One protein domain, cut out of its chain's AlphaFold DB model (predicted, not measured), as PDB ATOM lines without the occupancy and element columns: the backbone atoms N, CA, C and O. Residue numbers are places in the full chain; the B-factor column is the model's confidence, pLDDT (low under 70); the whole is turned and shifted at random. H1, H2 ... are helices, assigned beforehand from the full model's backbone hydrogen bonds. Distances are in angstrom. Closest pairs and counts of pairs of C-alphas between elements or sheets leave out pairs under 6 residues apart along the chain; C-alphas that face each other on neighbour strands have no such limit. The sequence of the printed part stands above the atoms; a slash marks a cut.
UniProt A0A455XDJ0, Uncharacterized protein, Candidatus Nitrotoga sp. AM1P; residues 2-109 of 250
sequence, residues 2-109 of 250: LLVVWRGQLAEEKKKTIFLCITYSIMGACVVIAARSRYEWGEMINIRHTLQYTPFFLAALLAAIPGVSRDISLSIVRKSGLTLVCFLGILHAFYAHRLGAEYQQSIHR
ATOM      1  N   LEU A   2     167.463 147.887 145.149       39.56
ATOM      2  CA  LEU A   2     167.070 146.589 144.545       39.56
ATOM      3  C   LEU A   2     168.218 145.833 143.834       39.56
ATOM      4  O   LEU A   2     168.337 144.620 143.965       39.56
ATOM      5  N   LEU A   3     169.111 146.554 143.146       39.78
ATOM      6  CA  LEU A   3     170.264 145.974 142.436       39.78
ATOM      7  C   LEU A   3     171.301 145.300 143.355       39.78
ATOM      8  O   LEU A   3     171.979 144.372 142.921       39.78
ATOM      9  N   VAL A   4     171.409 145.733 144.617       42.62
ATOM     10  CA  VAL A   4     172.370 145.180 145.592       42.62
ATOM     11  C   VAL A   4     171.877 143.836 146.141       42.62
ATOM     12  O   VAL A   4     172.668 142.918 146.326       42.62
ATOM     13  N   VAL A   5     170.561 143.673 146.301       51.00
ATOM     14  CA  VAL A   5     169.939 142.410 146.738       51.00
ATOM     15  C   VAL A   5     169.943 141.359 145.612       51.00
ATOM     16  O   VAL A   5     170.089 140.164 145.871       51.00
ATOM     17  N   TRP A   6     169.845 141.797 144.351       53.19
ATOM     18  CA  TRP A   6     169.715 140.920 143.179       53.19
ATOM     19  C   TRP A   6     170.967 140.080 142.867       53.19
ATOM     20  O   TRP A   6     170.848 138.948 142.393       53.19
ATOM     21  N   ARG A   7     172.174 140.608 143.118       50.84
ATOM     22  CA  ARG A   7     173.428 140.009 142.618       50.84
ATOM     23  C   ARG A   7     174.089 138.955 143.515       50.84
ATOM     24  O   ARG A   7     175.002 138.302 143.028       50.84
ATOM     25  N   GLY A   8     173.642 138.720 144.755       53.75
ATOM     26  CA  GLY A   8     174.339 137.737 145.610       53.75
ATOM     27  C   GLY A   8     173.592 137.106 146.787       53.75
ATOM     28  O   GLY A   8     174.066 136.098 147.293       53.75
ATOM     29  N   GLN A   9     172.444 137.634 147.229       59.66
ATOM     30  CA  GLN A   9     171.810 137.189 148.489       59.66
ATOM     31  C   GLN A   9     170.412 136.573 148.343       59.66
ATOM     32  O   GLN A   9     169.863 136.064 149.320       59.66
ATOM     33  N   LEU A  10     169.813 136.600 147.150       66.19
ATOM     34  CA  LEU A  10     168.492 136.015 146.925       66.19
ATOM     35  C   LEU A  10     168.621 134.589 146.374       66.19
ATOM     36  O   LEU A  10     169.307 134.379 145.374       66.19
ATOM     37  N   ALA A  11     167.941 133.625 147.000       76.56
ATOM     38  CA  ALA A  11     167.863 132.252 146.499       76.56
ATOM     39  C   ALA A  11     167.325 132.222 145.055       76.56
ATOM     40  O   ALA A  11     166.428 132.997 144.713       76.56
ATOM     41  N   GLU A  12     167.842 131.317 144.222       78.62
ATOM     42  CA  GLU A  12     167.444 131.197 142.809       78.62
ATOM     43  C   GLU A  12     165.931 131.016 142.629       78.62
ATOM     44  O   GLU A  12     165.329 131.610 141.737       78.62
ATOM     45  N   GLU A  13     165.277 130.283 143.531       76.38
ATOM     46  CA  GLU A  13     163.819 130.124 143.513       76.38
ATOM     47  C   GLU A  13     163.082 131.455 143.690       76.38
ATOM     48  O   GLU A  13     162.124 131.733 142.974       76.38
ATOM     49  N   LYS A  14     163.568 132.341 144.569       76.50
ATOM     50  CA  LYS A  14     162.981 133.675 144.752       76.50
ATOM     51  C   LYS A  14     163.166 134.546 143.512       76.50
ATOM     52  O   LYS A  14     162.246 135.273 143.148       76.50
ATOM     53  N   LYS A  15     164.321 134.458 142.843       78.44
ATOM     54  CA  LYS A  15     164.566 135.181 141.582       78.44
ATOM     55  C   LYS A  15     163.602 134.718 140.489       78.44
ATOM     56  O   LYS A  15     163.001 135.560 139.824       78.44
ATOM     57  N   LYS A  16     163.405 133.400 140.351       81.44
ATOM     58  CA  LYS A  16     162.434 132.810 139.414       81.44
ATOM     59  C   LYS A  16     161.008 133.273 139.711       81.44
ATOM     60  O   LYS A  16     160.320 133.711 138.794       81.44
ATOM     61  N   THR A  17     160.591 133.258 140.977       78.88
ATOM     62  CA  THR A  17     159.265 133.740 141.393       78.88
ATOM     63  C   THR A  17     159.063 135.215 141.054       78.88
ATOM     64  O   THR A  17     158.051 135.568 140.457       78.88
ATOM     65  N   ILE A  18     160.040 136.078 141.359       79.94
ATOM     66  CA  ILE A  18     159.959 137.508 141.020       79.94
ATOM     67  C   ILE A  18     159.847 137.700 139.505       79.94
ATOM     68  O   ILE A  18     158.987 138.447 139.044       79.94
ATOM     69  N   PHE A  19     160.686 137.010 138.730       82.75
ATOM     70  CA  PHE A  19     160.672 137.103 137.273       82.75
ATOM     71  C   PHE A  19     159.325 136.671 136.675       82.75
ATOM     72  O   PHE A  19     158.768 137.383 135.838       82.75
ATOM     73  N   LEU A  20     158.772 135.543 137.134       83.06
ATOM     74  CA  LEU A  20     157.473 135.044 136.678       83.06
ATOM     75  C   LEU A  20     156.341 136.007 137.036       83.06
ATOM     76  O   LEU A  20     155.535 136.340 136.170       83.06
ATOM     77  N   CYS A  21     156.301 136.506 138.273       80.56
ATOM     78  CA  CYS A  21     155.274 137.452 138.704       80.56
ATOM     79  C   CYS A  21     155.334 138.766 137.912       80.56
ATOM     80  O   CYS A  21     154.299 139.234 137.448       80.56
ATOM     81  N   ILE A  22     156.528 139.333 137.703       79.69
ATOM     82  CA  ILE A  22     156.692 140.562 136.910       79.69
ATOM     83  C   ILE A  22     156.258 140.330 135.460       79.69
ATOM     84  O   ILE A  22     155.482 141.117 134.920       79.69
ATOM     85  N   THR A  23     156.715 139.241 134.841       80.81
ATOM     86  CA  THR A  23     156.378 138.923 133.446       80.81
ATOM     87  C   THR A  23     154.874 138.721 133.274       80.81
ATOM     88  O   THR A  23     154.284 139.269 132.345       80.81
ATOM     89  N   TYR A  24     154.236 138.006 134.204       82.44
ATOM     90  CA  TYR A  24     152.793 137.783 134.194       82.44
ATOM     91  C   TYR A  24     152.005 139.091 134.348       82.44
ATOM     92  O   TYR A  24     151.064 139.333 133.592       82.44
ATOM     93  N   SER A  25     152.414 139.970 135.269       78.94
ATOM     94  CA  SER A  25     151.789 141.288 135.438       78.94
ATOM     95  C   SER A  25     151.940 142.169 134.191       78.94
ATOM     96  O   SER A  25     150.973 142.819 133.799       78.94
ATOM     97  N   ILE A  26     153.111 142.169 133.542       81.56
ATOM     98  CA  ILE A  26     153.349 142.945 132.311       81.56
ATOM     99  C   ILE A  26     152.499 142.404 131.158       81.56
ATOM    100  O   ILE A  26     151.767 143.170 130.535       81.56
ATOM    101  N   MET A  27     152.553 141.094 130.891       82.38
ATOM    102  CA  MET A  27     151.761 140.482 129.818       82.38
ATOM    103  C   MET A  27     150.263 140.703 130.034       82.38
ATOM    104  O   MET A  27     149.557 141.087 129.103       82.38
ATOM    105  N   GLY A  28     149.787 140.527 131.268       76.69
ATOM    106  CA  GLY A  28     148.404 140.793 131.639       76.69
ATOM    107  C   GLY A  28     147.982 142.240 131.379       76.69
ATOM    108  O   GLY A  28     146.967 142.476 130.723       76.69
ATOM    109  N   ALA A  29     148.796 143.210 131.805       75.62
ATOM    110  CA  ALA A  29     148.546 144.623 131.536       75.62
ATOM    111  C   ALA A  29     148.495 144.924 130.027       75.62
ATOM    112  O   ALA A  29     147.570 145.594 129.568       75.62
ATOM    113  N   CYS A  30     149.432 144.383 129.241       79.31
ATOM    114  CA  CYS A  30     149.445 144.548 127.787       79.31
ATOM    115  C   CYS A  30     148.181 143.980 127.122       79.31
ATOM    116  O   CYS A  30     147.603 144.649 126.267       79.31
ATOM    117  N   VAL A  31     147.725 142.788 127.522       76.88
ATOM    118  CA  VAL A  31     146.497 142.171 126.984       76.88
ATOM    119  C   VAL A  31     145.268 143.021 127.309       76.88
ATOM    120  O   VAL A  31     144.454 143.269 126.418       76.88
ATOM    121  N   VAL A  32     145.147 143.517 128.544       70.50
ATOM    122  CA  VAL A  32     144.030 144.388 128.948       70.50
ATOM    123  C   VAL A  32     144.031 145.695 128.154       70.50
ATOM    124  O   VAL A  32     142.984 146.093 127.641       70.50
ATOM    125  N   ILE A  33     145.193 146.338 127.994       69.19
ATOM    126  CA  ILE A  33     145.333 147.567 127.196       69.19
ATOM    127  C   ILE A  33     144.965 147.301 125.728       69.19
ATOM    128  O   ILE A  33     144.184 148.055 125.144       69.19
ATOM    129  N   ALA A  34     145.476 146.217 125.138       67.31
ATOM    130  CA  ALA A  34     145.220 145.866 123.744       67.31
ATOM    131  C   ALA A  34     143.735 145.568 123.488       67.31
ATOM    132  O   ALA A  34     143.157 146.124 122.551       67.31
ATOM    133  N   ALA A  35     143.095 144.756 124.336       62.59
ATOM    134  CA  ALA A  35     141.665 144.473 124.239       62.59
ATOM    135  C   ALA A  35     140.833 145.764 124.344       62.59
ATOM    136  O   ALA A  35     139.974 146.024 123.506       62.59
ATOM    137  N   ARG A  36     141.145 146.641 125.301       61.66
ATOM    138  CA  ARG A  36     140.424 147.909 125.496       61.66
ATOM    139  C   ARG A  36     140.580 148.878 124.329       61.66
ATOM    140  O   ARG A  36     139.584 149.429 123.870       61.66
ATOM    141  N   SER A  37     141.799 149.028 123.806       59.44
ATOM    142  CA  SER A  37     142.073 149.895 122.650       59.44
ATOM    143  C   SER A  37     141.277 149.502 121.402       59.44
ATOM    144  O   SER A  37     141.036 150.351 120.545       59.44
ATOM    145  N   ARG A  38     140.851 148.236 121.311       53.69
ATOM    146  CA  ARG A  38     140.067 147.705 120.193       53.69
ATOM    147  C   ARG A  38     138.562 147.655 120.453       53.69
ATOM    148  O   ARG A  38     137.816 147.795 119.493       53.69
ATOM    149  N   TYR A  39     138.116 147.466 121.700       51.88
ATOM    150  CA  TYR A  39     136.718 147.104 121.980       51.88
ATOM    151  C   TYR A  39     135.924 148.096 122.845       51.88
ATOM    152  O   TYR A  39     134.700 148.066 122.788       51.88
ATOM    153  N   GLU A  40     136.551 148.997 123.611       48.75
ATOM    154  CA  GLU A  40     135.819 149.884 124.539       48.75
ATOM    155  C   GLU A  40     136.451 151.285 124.589       48.75
ATOM    156  O   GLU A  40     137.233 151.612 125.483       48.75
ATOM    157  N   TRP A  41     136.098 152.147 123.629       45.25
ATOM    158  CA  TRP A  41     136.418 153.579 123.693       45.25
ATOM    159  C   TRP A  41     135.283 154.339 124.389       45.25
ATOM    160  O   TRP A  41     134.205 154.492 123.819       45.25
ATOM    161  N   GLY A  42     135.533 154.835 125.608       46.03
ATOM    162  CA  GLY A  42     134.626 155.739 126.336       46.03
ATOM    163  C   GLY A  42     134.098 155.241 127.689       46.03
ATOM    164  O   GLY A  42     133.437 156.013 128.385       46.03
ATOM    165  N   GLU A  43     134.413 154.006 128.093       48.91
ATOM    166  CA  GLU A  43     134.115 153.469 129.430       48.91
ATOM    167  C   GLU A  43     135.395 153.257 130.248       48.91
ATOM    168  O   GLU A  43     136.425 152.827 129.723       48.91
ATOM    169  N   MET A  44     135.337 153.561 131.550       50.31
ATOM    170  CA  MET A  44     136.472 153.350 132.453       50.31
ATOM    171  C   MET A  44     136.813 151.855 132.524       50.31
ATOM    172  O   MET A  44     135.918 151.008 132.529       50.31
ATOM    173  N   ILE A  45     138.109 151.525 132.557       53.75
ATOM    174  CA  ILE A  45     138.579 150.138 132.664       53.75
ATOM    175  C   ILE A  45     137.956 149.519 133.914       53.75
ATOM    176  O   ILE A  45     138.208 149.991 135.024       53.75
ATOM    177  N   ASN A  46     137.146 148.466 133.738       56.75
ATOM    178  CA  ASN A  46     136.555 147.768 134.873       56.75
ATOM    179  C   ASN A  46     137.683 147.248 135.765       56.75
ATOM    180  O   ASN A  46     138.581 146.521 135.330       56.75
ATOM    181  N   ILE A  47     137.618 147.642 137.029       58.22
ATOM    182  CA  ILE A  47     138.677 147.455 138.003       58.22
ATOM    183  C   ILE A  47     139.031 145.988 138.254       58.22
ATOM    184  O   ILE A  47     140.158 145.682 138.637       58.22
ATOM    185  N   ARG A  48     138.119 145.051 137.955       60.44
ATOM    186  CA  ARG A  48     138.433 143.615 137.990       60.44
ATOM    187  C   ARG A  48     139.656 143.275 137.132       60.44
ATOM    188  O   ARG A  48     140.403 142.374 137.488       60.44
ATOM    189  N   HIS A  49     139.875 144.009 136.038       62.62
ATOM    190  CA  HIS A  49     140.978 143.777 135.108       62.62
ATOM    191  C   HIS A  49     142.287 144.435 135.555       62.62
ATOM    192  O   HIS A  49     143.349 143.977 135.156       62.62
ATOM    193  N   THR A  50     142.250 145.473 136.394       61.69
ATOM    194  CA  THR A  50     143.464 146.104 136.941       61.69
ATOM    195  C   THR A  50     143.858 145.516 138.295       61.69
ATOM    196  O   THR A  50     145.043 145.277 138.533       61.69
ATOM    197  N   LEU A  51     142.895 145.185 139.166       66.50
ATOM    198  CA  LEU A  51     143.176 144.586 140.477       66.50
ATOM    199  C   LEU A  51     143.707 143.154 140.364       66.50
ATOM    200  O   LEU A  51     144.511 142.763 141.205       66.50
ATOM    201  N   GLN A  52     143.328 142.392 139.329       71.81
ATOM    202  CA  GLN A  52     143.710 140.980 139.173       71.81
ATOM    203  C   GLN A  52     145.231 140.748 139.171       71.81
ATOM    204  O   GLN A  52     145.690 139.682 139.581       71.81
ATOM    205  N   TYR A  53     146.026 141.740 138.763       72.94
ATOM    206  CA  TYR A  53     147.489 141.626 138.705       72.94
ATOM    207  C   TYR A  53     148.199 142.097 139.978       72.94
ATOM    208  O   TYR A  53     149.385 141.816 140.164       72.94
ATOM    209  N   THR A  54     147.483 142.771 140.879       73.31
ATOM    210  CA  THR A  54     148.044 143.328 142.120       73.31
ATOM    211  C   THR A  54     148.539 142.245 143.087       73.31
ATOM    212  O   THR A  54     149.642 142.407 143.610       73.31
ATOM    213  N   PRO A  55     147.833 141.109 143.290       75.44
ATOM    214  CA  PRO A  55     148.335 140.019 144.130       75.44
ATOM    215  C   PRO A  55     149.683 139.463 143.659       75.44
ATOM    216  O   PRO A  55     150.542 139.165 144.485       75.44
ATOM    217  N   PHE A  56     149.908 139.380 142.344       78.12
ATOM    218  CA  PHE A  56     151.172 138.896 141.776       78.12
ATOM    219  C   PHE A  56     152.315 139.890 141.995       78.12
ATOM    220  O   PHE A  56     153.424 139.491 142.348       78.12
ATOM    221  N   PHE A  57     152.038 141.189 141.870       77.06
ATOM    222  CA  PHE A  57     153.009 142.231 142.198       77.06
ATOM    223  C   PHE A  57     153.358 142.235 143.696       77.06
ATOM    224  O   PHE A  57     154.531 142.307 144.066       77.06
ATOM    225  N   LEU A  58     152.355 142.082 144.567       79.75
ATOM    226  CA  LEU A  58     152.554 141.999 146.014       79.75
ATOM    227  C   LEU A  58     153.359 140.747 146.403       79.75
ATOM    228  O   LEU A  58     154.252 140.824 147.246       79.75
ATOM    229  N   ALA A  59     153.093 139.611 145.752       79.00
ATOM    230  CA  ALA A  59     153.850 138.375 145.931       79.00
ATOM    231  C   ALA A  59     155.318 138.531 145.497       79.00
ATOM    232  O   ALA A  59     156.214 138.087 146.214       79.00
ATOM    233  N   ALA A  60     155.582 139.217 144.379       78.12
ATOM    234  CA  ALA A  60     156.943 139.532 143.942       78.12
ATOM    235  C   ALA A  60     157.681 140.415 144.963       78.12
ATOM    236  O   ALA A  60     158.836 140.145 145.300       78.12
ATOM    237  N   LEU A  61     157.004 141.437 145.499       78.75
ATOM    238  CA  LEU A  61     157.556 142.298 146.545       78.75
ATOM    239  C   LEU A  61     157.868 141.507 147.817       78.75
ATOM    240  O   LEU A  61     158.975 141.626 148.332       78.75
ATOM    241  N   LEU A  62     156.947 140.662 148.286       80.50
ATOM    242  CA  LEU A  62     157.156 139.790 149.448       80.50
ATOM    243  C   LEU A  62     158.322 138.815 149.236       80.50
ATOM    244  O   LEU A  62     159.137 138.626 150.141       80.50
ATOM    245  N   ALA A  63     158.446 138.230 148.042       78.25
ATOM    246  CA  ALA A  63     159.552 137.338 147.697       78.25
ATOM    247  C   ALA A  63     160.913 138.062 147.711       78.25
ATOM    248  O   ALA A  63     161.922 137.460 148.097       78.25
ATOM    249  N   ALA A  64     160.933 139.349 147.351       78.38
ATOM    250  CA  ALA A  64     162.124 140.195 147.378       78.38
ATOM    251  C   ALA A  64     162.554 140.617 148.797       78.38
ATOM    252  O   ALA A  64     163.691 141.062 148.977       78.38
ATOM    253  N   ILE A  65     161.694 140.460 149.813       80.88
ATOM    254  CA  ILE A  65     162.045 140.776 151.203       80.88
ATOM    255  C   ILE A  65     163.065 139.744 151.731       80.88
ATOM    256  O   ILE A  65     162.867 138.526 151.583       80.88
ATOM    257  N   PRO A  66     164.163 140.196 152.372       74.38
ATOM    258  CA  PRO A  66     165.133 139.300 152.993       74.38
ATOM    259  C   PRO A  66     164.507 138.433 154.094       74.38
ATOM    260  O   PRO A  66     163.566 138.841 154.776       74.38
ATOM    261  N   GLY A  67     165.056 137.232 154.288       74.75
ATOM    262  CA  GLY A  67     164.658 136.343 155.383       74.75
ATOM    263  C   GLY A  67     165.036 136.883 156.768       74.75
ATOM    264  O   GLY A  67     165.589 137.974 156.912       74.75
ATOM    265  N   VAL A  68     164.744 136.105 157.813       76.56
ATOM    266  CA  VAL A  68     165.203 136.421 159.174       76.56
ATOM    267  C   VAL A  68     166.734 136.436 159.185       76.56
ATOM    268  O   VAL A  68     167.361 135.444 158.829       76.56
ATOM    269  N   SER A  69     167.333 137.553 159.595       71.56
ATOM    270  CA  SER A  69     168.782 137.702 159.742       71.56
ATOM    271  C   SER A  69     169.098 138.375 161.075       71.56
ATOM    272  O   SER A  69     168.314 139.194 161.557       71.56
ATOM    273  N   ARG A  70     170.243 138.019 161.668       72.69
ATOM    274  CA  ARG A  70     170.800 138.689 162.857       72.69
ATOM    275  C   ARG A  70     171.499 140.009 162.514       72.69
ATOM    276  O   ARG A  70     171.799 140.781 163.414       72.69
ATOM    277  N   ASP A  71     171.741 140.265 161.230       81.56
ATOM    278  CA  ASP A  71     172.320 141.516 160.752       81.56
ATOM    279  C   ASP A  71     171.298 142.662 160.868       81.56
ATOM    280  O   ASP A  71     170.171 142.585 160.366       81.56
ATOM    281  N   ILE A  72     171.713 143.733 161.545       78.38
ATOM    282  CA  ILE A  72     170.910 144.928 161.817       78.38
ATOM    283  C   ILE A  72     170.452 145.585 160.509       78.38
ATOM    284  O   ILE A  72     169.287 145.976 160.400       78.38
ATOM    285  N   SER A  73     171.319 145.653 159.496       75.12
ATOM    286  CA  SER A  73     171.004 146.273 158.204       75.12
ATOM    287  C   SER A  73     169.906 145.495 157.469       75.12
ATOM    288  O   SER A  73     168.891 146.059 157.056       75.12
ATOM    289  N   LEU A  74     170.033 144.165 157.411       75.94
ATOM    290  CA  LEU A  74     169.024 143.275 156.820       75.94
ATOM    291  C   LEU A  74     167.699 143.288 157.597       75.94
ATOM    292  O   LEU A  74     166.628 143.210 156.991       75.94
ATOM    293  N   SER A  75     167.753 143.429 158.924       76.44
ATOM    294  CA  SER A  75     166.568 143.564 159.778       76.44
ATOM    295  C   SER A  75     165.795 144.858 159.489       76.44
ATOM    296  O   SER A  75     164.567 144.821 159.363       76.44
ATOM    297  N   ILE A  76     166.495 145.984 159.304       80.44
ATOM    298  CA  ILE A  76     165.885 147.264 158.912       80.44
ATOM    299  C   ILE A  76     165.249 147.146 157.523       80.44
ATOM    300  O   ILE A  76     164.070 147.459 157.370       80.44
ATOM    301  N   VAL A  77     165.978 146.611 156.536       79.06
ATOM    302  CA  VAL A  77     165.464 146.409 155.168       79.06
ATOM    303  C   VAL A  77     164.204 145.544 155.168       79.06
ATOM    304  O   VAL A  77     163.225 145.871 154.495       79.06
ATOM    305  N   ARG A  78     164.192 144.463 155.956       81.38
ATOM    306  CA  ARG A  78     163.021 143.594 156.095       81.38
ATOM    307  C   ARG A  78     161.826 144.329 156.697       81.38
ATOM    308  O   ARG A  78     160.726 144.210 156.161       81.38
ATOM    309  N   LYS A  79     162.026 145.075 157.791       84.50
ATOM    310  CA  LYS A  79     160.957 145.852 158.439       84.50
ATOM    311  C   LYS A  79     160.384 146.893 157.481       84.50
ATOM    312  O   LYS A  79     159.177 146.903 157.280       84.50
ATOM    313  N   SER A  80     161.233 147.682 156.824       81.50
ATOM    314  CA  SER A  80     160.802 148.673 155.831       81.50
ATOM    315  C   SER A  80     160.055 148.035 154.656       81.50
ATOM    316  O   SER A  80     159.024 148.558 154.238       81.50
ATOM    317  N   GLY A  81     160.525 146.887 154.154       80.75
ATOM    318  CA  GLY A  81     159.850 146.140 153.088       80.75
ATOM    319  C   GLY A  81     158.466 145.633 153.501       80.75
ATOM    320  O   GLY A  81     157.504 145.805 152.756       80.75
ATOM    321  N   LEU A  82     158.339 145.070 154.707       86.19
ATOM    322  CA  LEU A  82     157.055 144.628 155.263       86.19
ATOM    323  C   LEU A  82     156.097 145.804 155.474       86.19
ATOM    324  O   LEU A  82     154.940 145.720 155.073       86.19
ATOM    325  N   THR A  83     156.577 146.915 156.043       86.50
ATOM    326  CA  THR A  83     155.775 148.134 156.224       86.50
ATOM    327  C   THR A  83     155.262 148.664 154.888       86.50
ATOM    328  O   THR A  83     154.082 148.996 154.788       86.50
ATOM    329  N   LEU A  84     156.105 148.688 153.851       84.88
ATOM    330  CA  LEU A  84     155.707 149.105 152.508       84.88
ATOM    331  C   LEU A  84     154.618 148.191 151.925       84.88
ATOM    332  O   LEU A  84     153.630 148.693 151.398       84.88
ATOM    333  N   VAL A  85     154.766 146.867 152.045       86.50
ATOM    334  CA  VAL A  85     153.756 145.906 151.567       86.50
ATOM    335  C   VAL A  85     152.427 146.084 152.304       86.50
ATOM    336  O   VAL A  85     151.383 146.143 151.657       86.50
ATOM    337  N   CYS A  86     152.450 146.225 153.631       86.88
ATOM    338  CA  CYS A  86     151.242 146.473 154.420       86.88
ATOM    339  C   CYS A  86     150.565 147.789 154.016       86.88
ATOM    340  O   CYS A  86     149.351 147.821 153.824       86.88
ATOM    341  N   PHE A  87     151.341 148.861 153.835       87.69
ATOM    342  CA  PHE A  87     150.818 150.158 153.412       87.69
ATOM    343  C   PHE A  87     150.190 150.099 152.014       87.69
ATOM    344  O   PHE A  87     149.076 150.584 151.821       87.69
ATOM    345  N   LEU A  88     150.854 149.444 151.057       85.00
ATOM    346  CA  LEU A  88     150.309 149.215 149.716       85.00
ATOM    347  C   LEU A  88     149.032 148.368 149.759       85.00
ATOM    348  O   LEU A  88     148.087 148.674 149.040       85.00
ATOM    349  N   GLY A  89     148.970 147.351 150.623       84.62
ATOM    350  CA  GLY A  89     147.766 146.546 150.836       84.62
ATOM    351  C   GLY A  89     146.589 147.364 151.376       84.62
ATOM    352  O   GLY A  89     145.476 147.246 150.865       84.62
ATOM    353  N   ILE A  90     146.833 148.245 152.352       86.38
ATOM    354  CA  ILE A  90     145.808 149.148 152.903       86.38
ATOM    355  C   ILE A  90     145.341 150.151 151.846       86.38
ATOM    356  O   ILE A  90     144.137 150.312 151.650       86.38
ATOM    357  N   LEU A  91     146.270 150.787 151.123       84.38
ATOM    358  CA  LEU A  91     145.935 151.678 150.008       84.38
ATOM    359  C   LEU A  91     145.103 150.958 148.948       84.38
ATOM    360  O   LEU A  91     144.142 151.524 148.437       84.38
ATOM    361  N   HIS A  92     145.444 149.709 148.644       81.62
ATOM    362  CA  HIS A  92     144.722 148.895 147.678       81.62
ATOM    363  C   HIS A  92     143.301 148.569 148.144       81.62
ATOM    364  O   HIS A  92     142.361 148.709 147.366       81.62
ATOM    365  N   ALA A  93     143.125 148.197 149.414       82.00
ATOM    366  CA  ALA A  93     141.809 147.964 149.999       82.00
ATOM    367  C   ALA A  93     140.959 149.247 150.012       82.00
ATOM    368  O   ALA A  93     139.785 149.209 149.652       82.00
ATOM    369  N   PHE A  94     141.559 150.391 150.355       83.44
ATOM    370  CA  PHE A  94     140.879 151.686 150.340       83.44
ATOM    371  C   PHE A  94     140.487 152.115 148.920       83.44
ATOM    372  O   PHE A  94     139.359 152.552 148.685       83.44
ATOM    373  N   TYR A  95     141.396 151.937 147.959       79.25
ATOM    374  CA  TYR A  95     141.143 152.175 146.541       79.25
ATOM    375  C   TYR A  95     139.992 151.288 146.046       79.25
ATOM    376  O   TYR A  95     138.999 151.809 145.545       79.25
ATOM    377  N   ALA A  96     140.056 149.974 146.286       76.94
ATOM    378  CA  ALA A  96     138.999 149.029 145.923       76.94
ATOM    379  C   ALA A  96     137.646 149.372 146.573       76.94
ATOM    380  O   ALA A  96     136.614 149.281 145.911       76.94
ATOM    381  N   HIS A  97     137.640 149.814 147.835       78.81
ATOM    382  CA  HIS A  97     136.420 150.229 148.527       78.81
ATOM    383  C   HIS A  97     135.785 151.471 147.890       78.81
ATOM    384  O   HIS A  97     134.602 151.442 147.552       78.81
ATOM    385  N   ARG A  98     136.570 152.534 147.654       74.25
ATOM    386  CA  ARG A  98     136.091 153.749 146.971       74.25
ATOM    387  C   ARG A  98     135.515 153.423 145.591       74.25
ATOM    388  O   ARG A  98     134.502 153.984 145.187       74.25
ATOM    389  N   LEU A  99     136.138 152.480 144.893       68.44
ATOM    390  CA  LEU A  99     135.731 152.057 143.555       68.44
ATOM    391  C   LEU A  99     134.532 151.118 143.537       68.44
ATOM    392  O   LEU A  99     133.876 151.023 142.506       68.44
ATOM    393  N   GLY A 100     134.188 150.472 144.653       68.00
ATOM    394  CA  GLY A 100     132.933 149.730 144.771       68.00
ATOM    395  C   GLY A 100     131.715 150.614 144.477       68.00
ATOM    396  O   GLY A 100     130.791 150.179 143.791       68.00
ATOM    397  N   ALA A 101     131.751 151.881 144.904       66.38
ATOM    398  CA  ALA A 101     130.709 152.859 144.591       66.38
ATOM    399  C   ALA A 101     130.674 153.213 143.089       66.38
ATOM    400  O   ALA A 101     129.605 153.261 142.480       66.38
ATOM    401  N   GLU A 102     131.841 153.386 142.460       66.00
ATOM    402  CA  GLU A 102     131.942 153.634 141.014       66.00
ATOM    403  C   GLU A 102     131.515 152.409 140.184       66.00
ATOM    404  O   GLU A 102     130.903 152.548 139.124       66.00
ATOM    405  N   TYR A 103     131.772 151.198 140.684       65.94
ATOM    406  CA  TYR A 103     131.373 149.944 140.052       65.94
ATOM    407  C   TYR A 103     129.854 149.769 140.030       65.94
ATOM    408  O   TYR A 103     129.297 149.395 138.997       65.94
ATOM    409  N   GLN A 104     129.160 150.097 141.124       66.69
ATOM    410  CA  GLN A 104     127.696 150.104 141.120       66.69
ATOM    411  C   GLN A 104     127.153 151.069 140.063       66.69
ATOM    412  O   GLN A 104     126.248 150.704 139.312       66.69
ATOM    413  N   GLN A 105     127.756 152.252 139.922       69.00
ATOM    414  CA  GLN A 105     127.383 153.194 138.868       69.00
ATOM    415  C   GLN A 105     127.678 152.641 137.460       69.00
ATOM    416  O   GLN A 105     126.895 152.867 136.540       69.00
ATOM    417  N   SER A 106     128.763 151.880 137.283       68.50
ATOM    418  CA  SER A 106     129.076 151.193 136.022       68.50
ATOM    419  C   SER A 106     128.044 150.125 135.657       68.50
ATOM    420  O   SER A 106     127.705 150.005 134.483       68.50
ATOM    421  N   ILE A 107     127.528 149.364 136.631       70.31
ATOM    422  CA  ILE A 107     126.453 148.388 136.386       70.31
ATOM    423  C   ILE A 107     125.197 149.103 135.886       70.31
ATOM    424  O   ILE A 107     124.615 148.680 134.891       70.31
ATOM    425  N   HIS A 108     124.811 150.204 136.538       74.38
ATOM    426  CA  HIS A 108     123.642 150.985 136.128       74.38
ATOM    427  C   HIS A 108     123.821 151.530 134.707       74.38
ATOM    428  O   HIS A 108     122.932 151.360 133.883       74.38
ATOM    429  N   ARG A 109     125.010 152.048 134.366       77.75
ATOM    430  CA  ARG A 109     125.317 152.480 132.992       77.75
ATOM    431  C   ARG A 109     125.225 151.346 131.973       77.75
ATOM    432  O   ARG A 109     124.749 151.578 130.870       77.75
TER     433      ARG A 109
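Overview. This is residues 2 to 109 of the 250 residues of an uncharacterized protein of Candidatus Nitrotoga sp. AM1P (UniProt A0A455XDJ0). Three rows side by side make a rod: long helix H2, a middle row of short H3 and H4 running back, and long H5 on the other side. Tiny H1 lies by the beginning of H2. The printed part has 108 residues, of which 86 are in the five named helices, H1 to H5 in order along the chain, with no named strand; its class is all helix, and the whole is loose, with a radius of gyration of the C-alphas of 17.7 A and spans of 56 by 26 by 17 A.

Arrangement. H1, residues 2 to 6, is close to but not clearly touching H2, residues 12 to 39; the closest C-alphas, Trp 6 and Lys 15, are 7.9 A apart. H3, residues 48 to 51, is near H5, residues 72 to 109. H4, residues 54 to 64, touches residues 14 to 25 of H2, opposite ways at a shallow tilt of 22 degrees; C-alphas Ile 18 and Ala 60 are closest, 4.7 A. H4 and H5 form a hairpin, closest at C-alphas Leu 58 and Val 85, 6.9 A. Every O i to N i+4 pair is within hydrogen-bond range in H1, H2 and H4, and 32 of 34 in H5.

Along the chain. H2, 40.4 A long, begins at C-alpha 12 (167.444, 131.197, 142.809). H5, 54.5 A, kinks by 34 degrees near residue 101 and ends at C-alpha 109 (125.317, 152.480, 132.992).

Size, cuts and confidence. The printed part has no cut and no long link. pLDDT is under 70 in residues 2 to 10, 33 to 51 and 99 to 106.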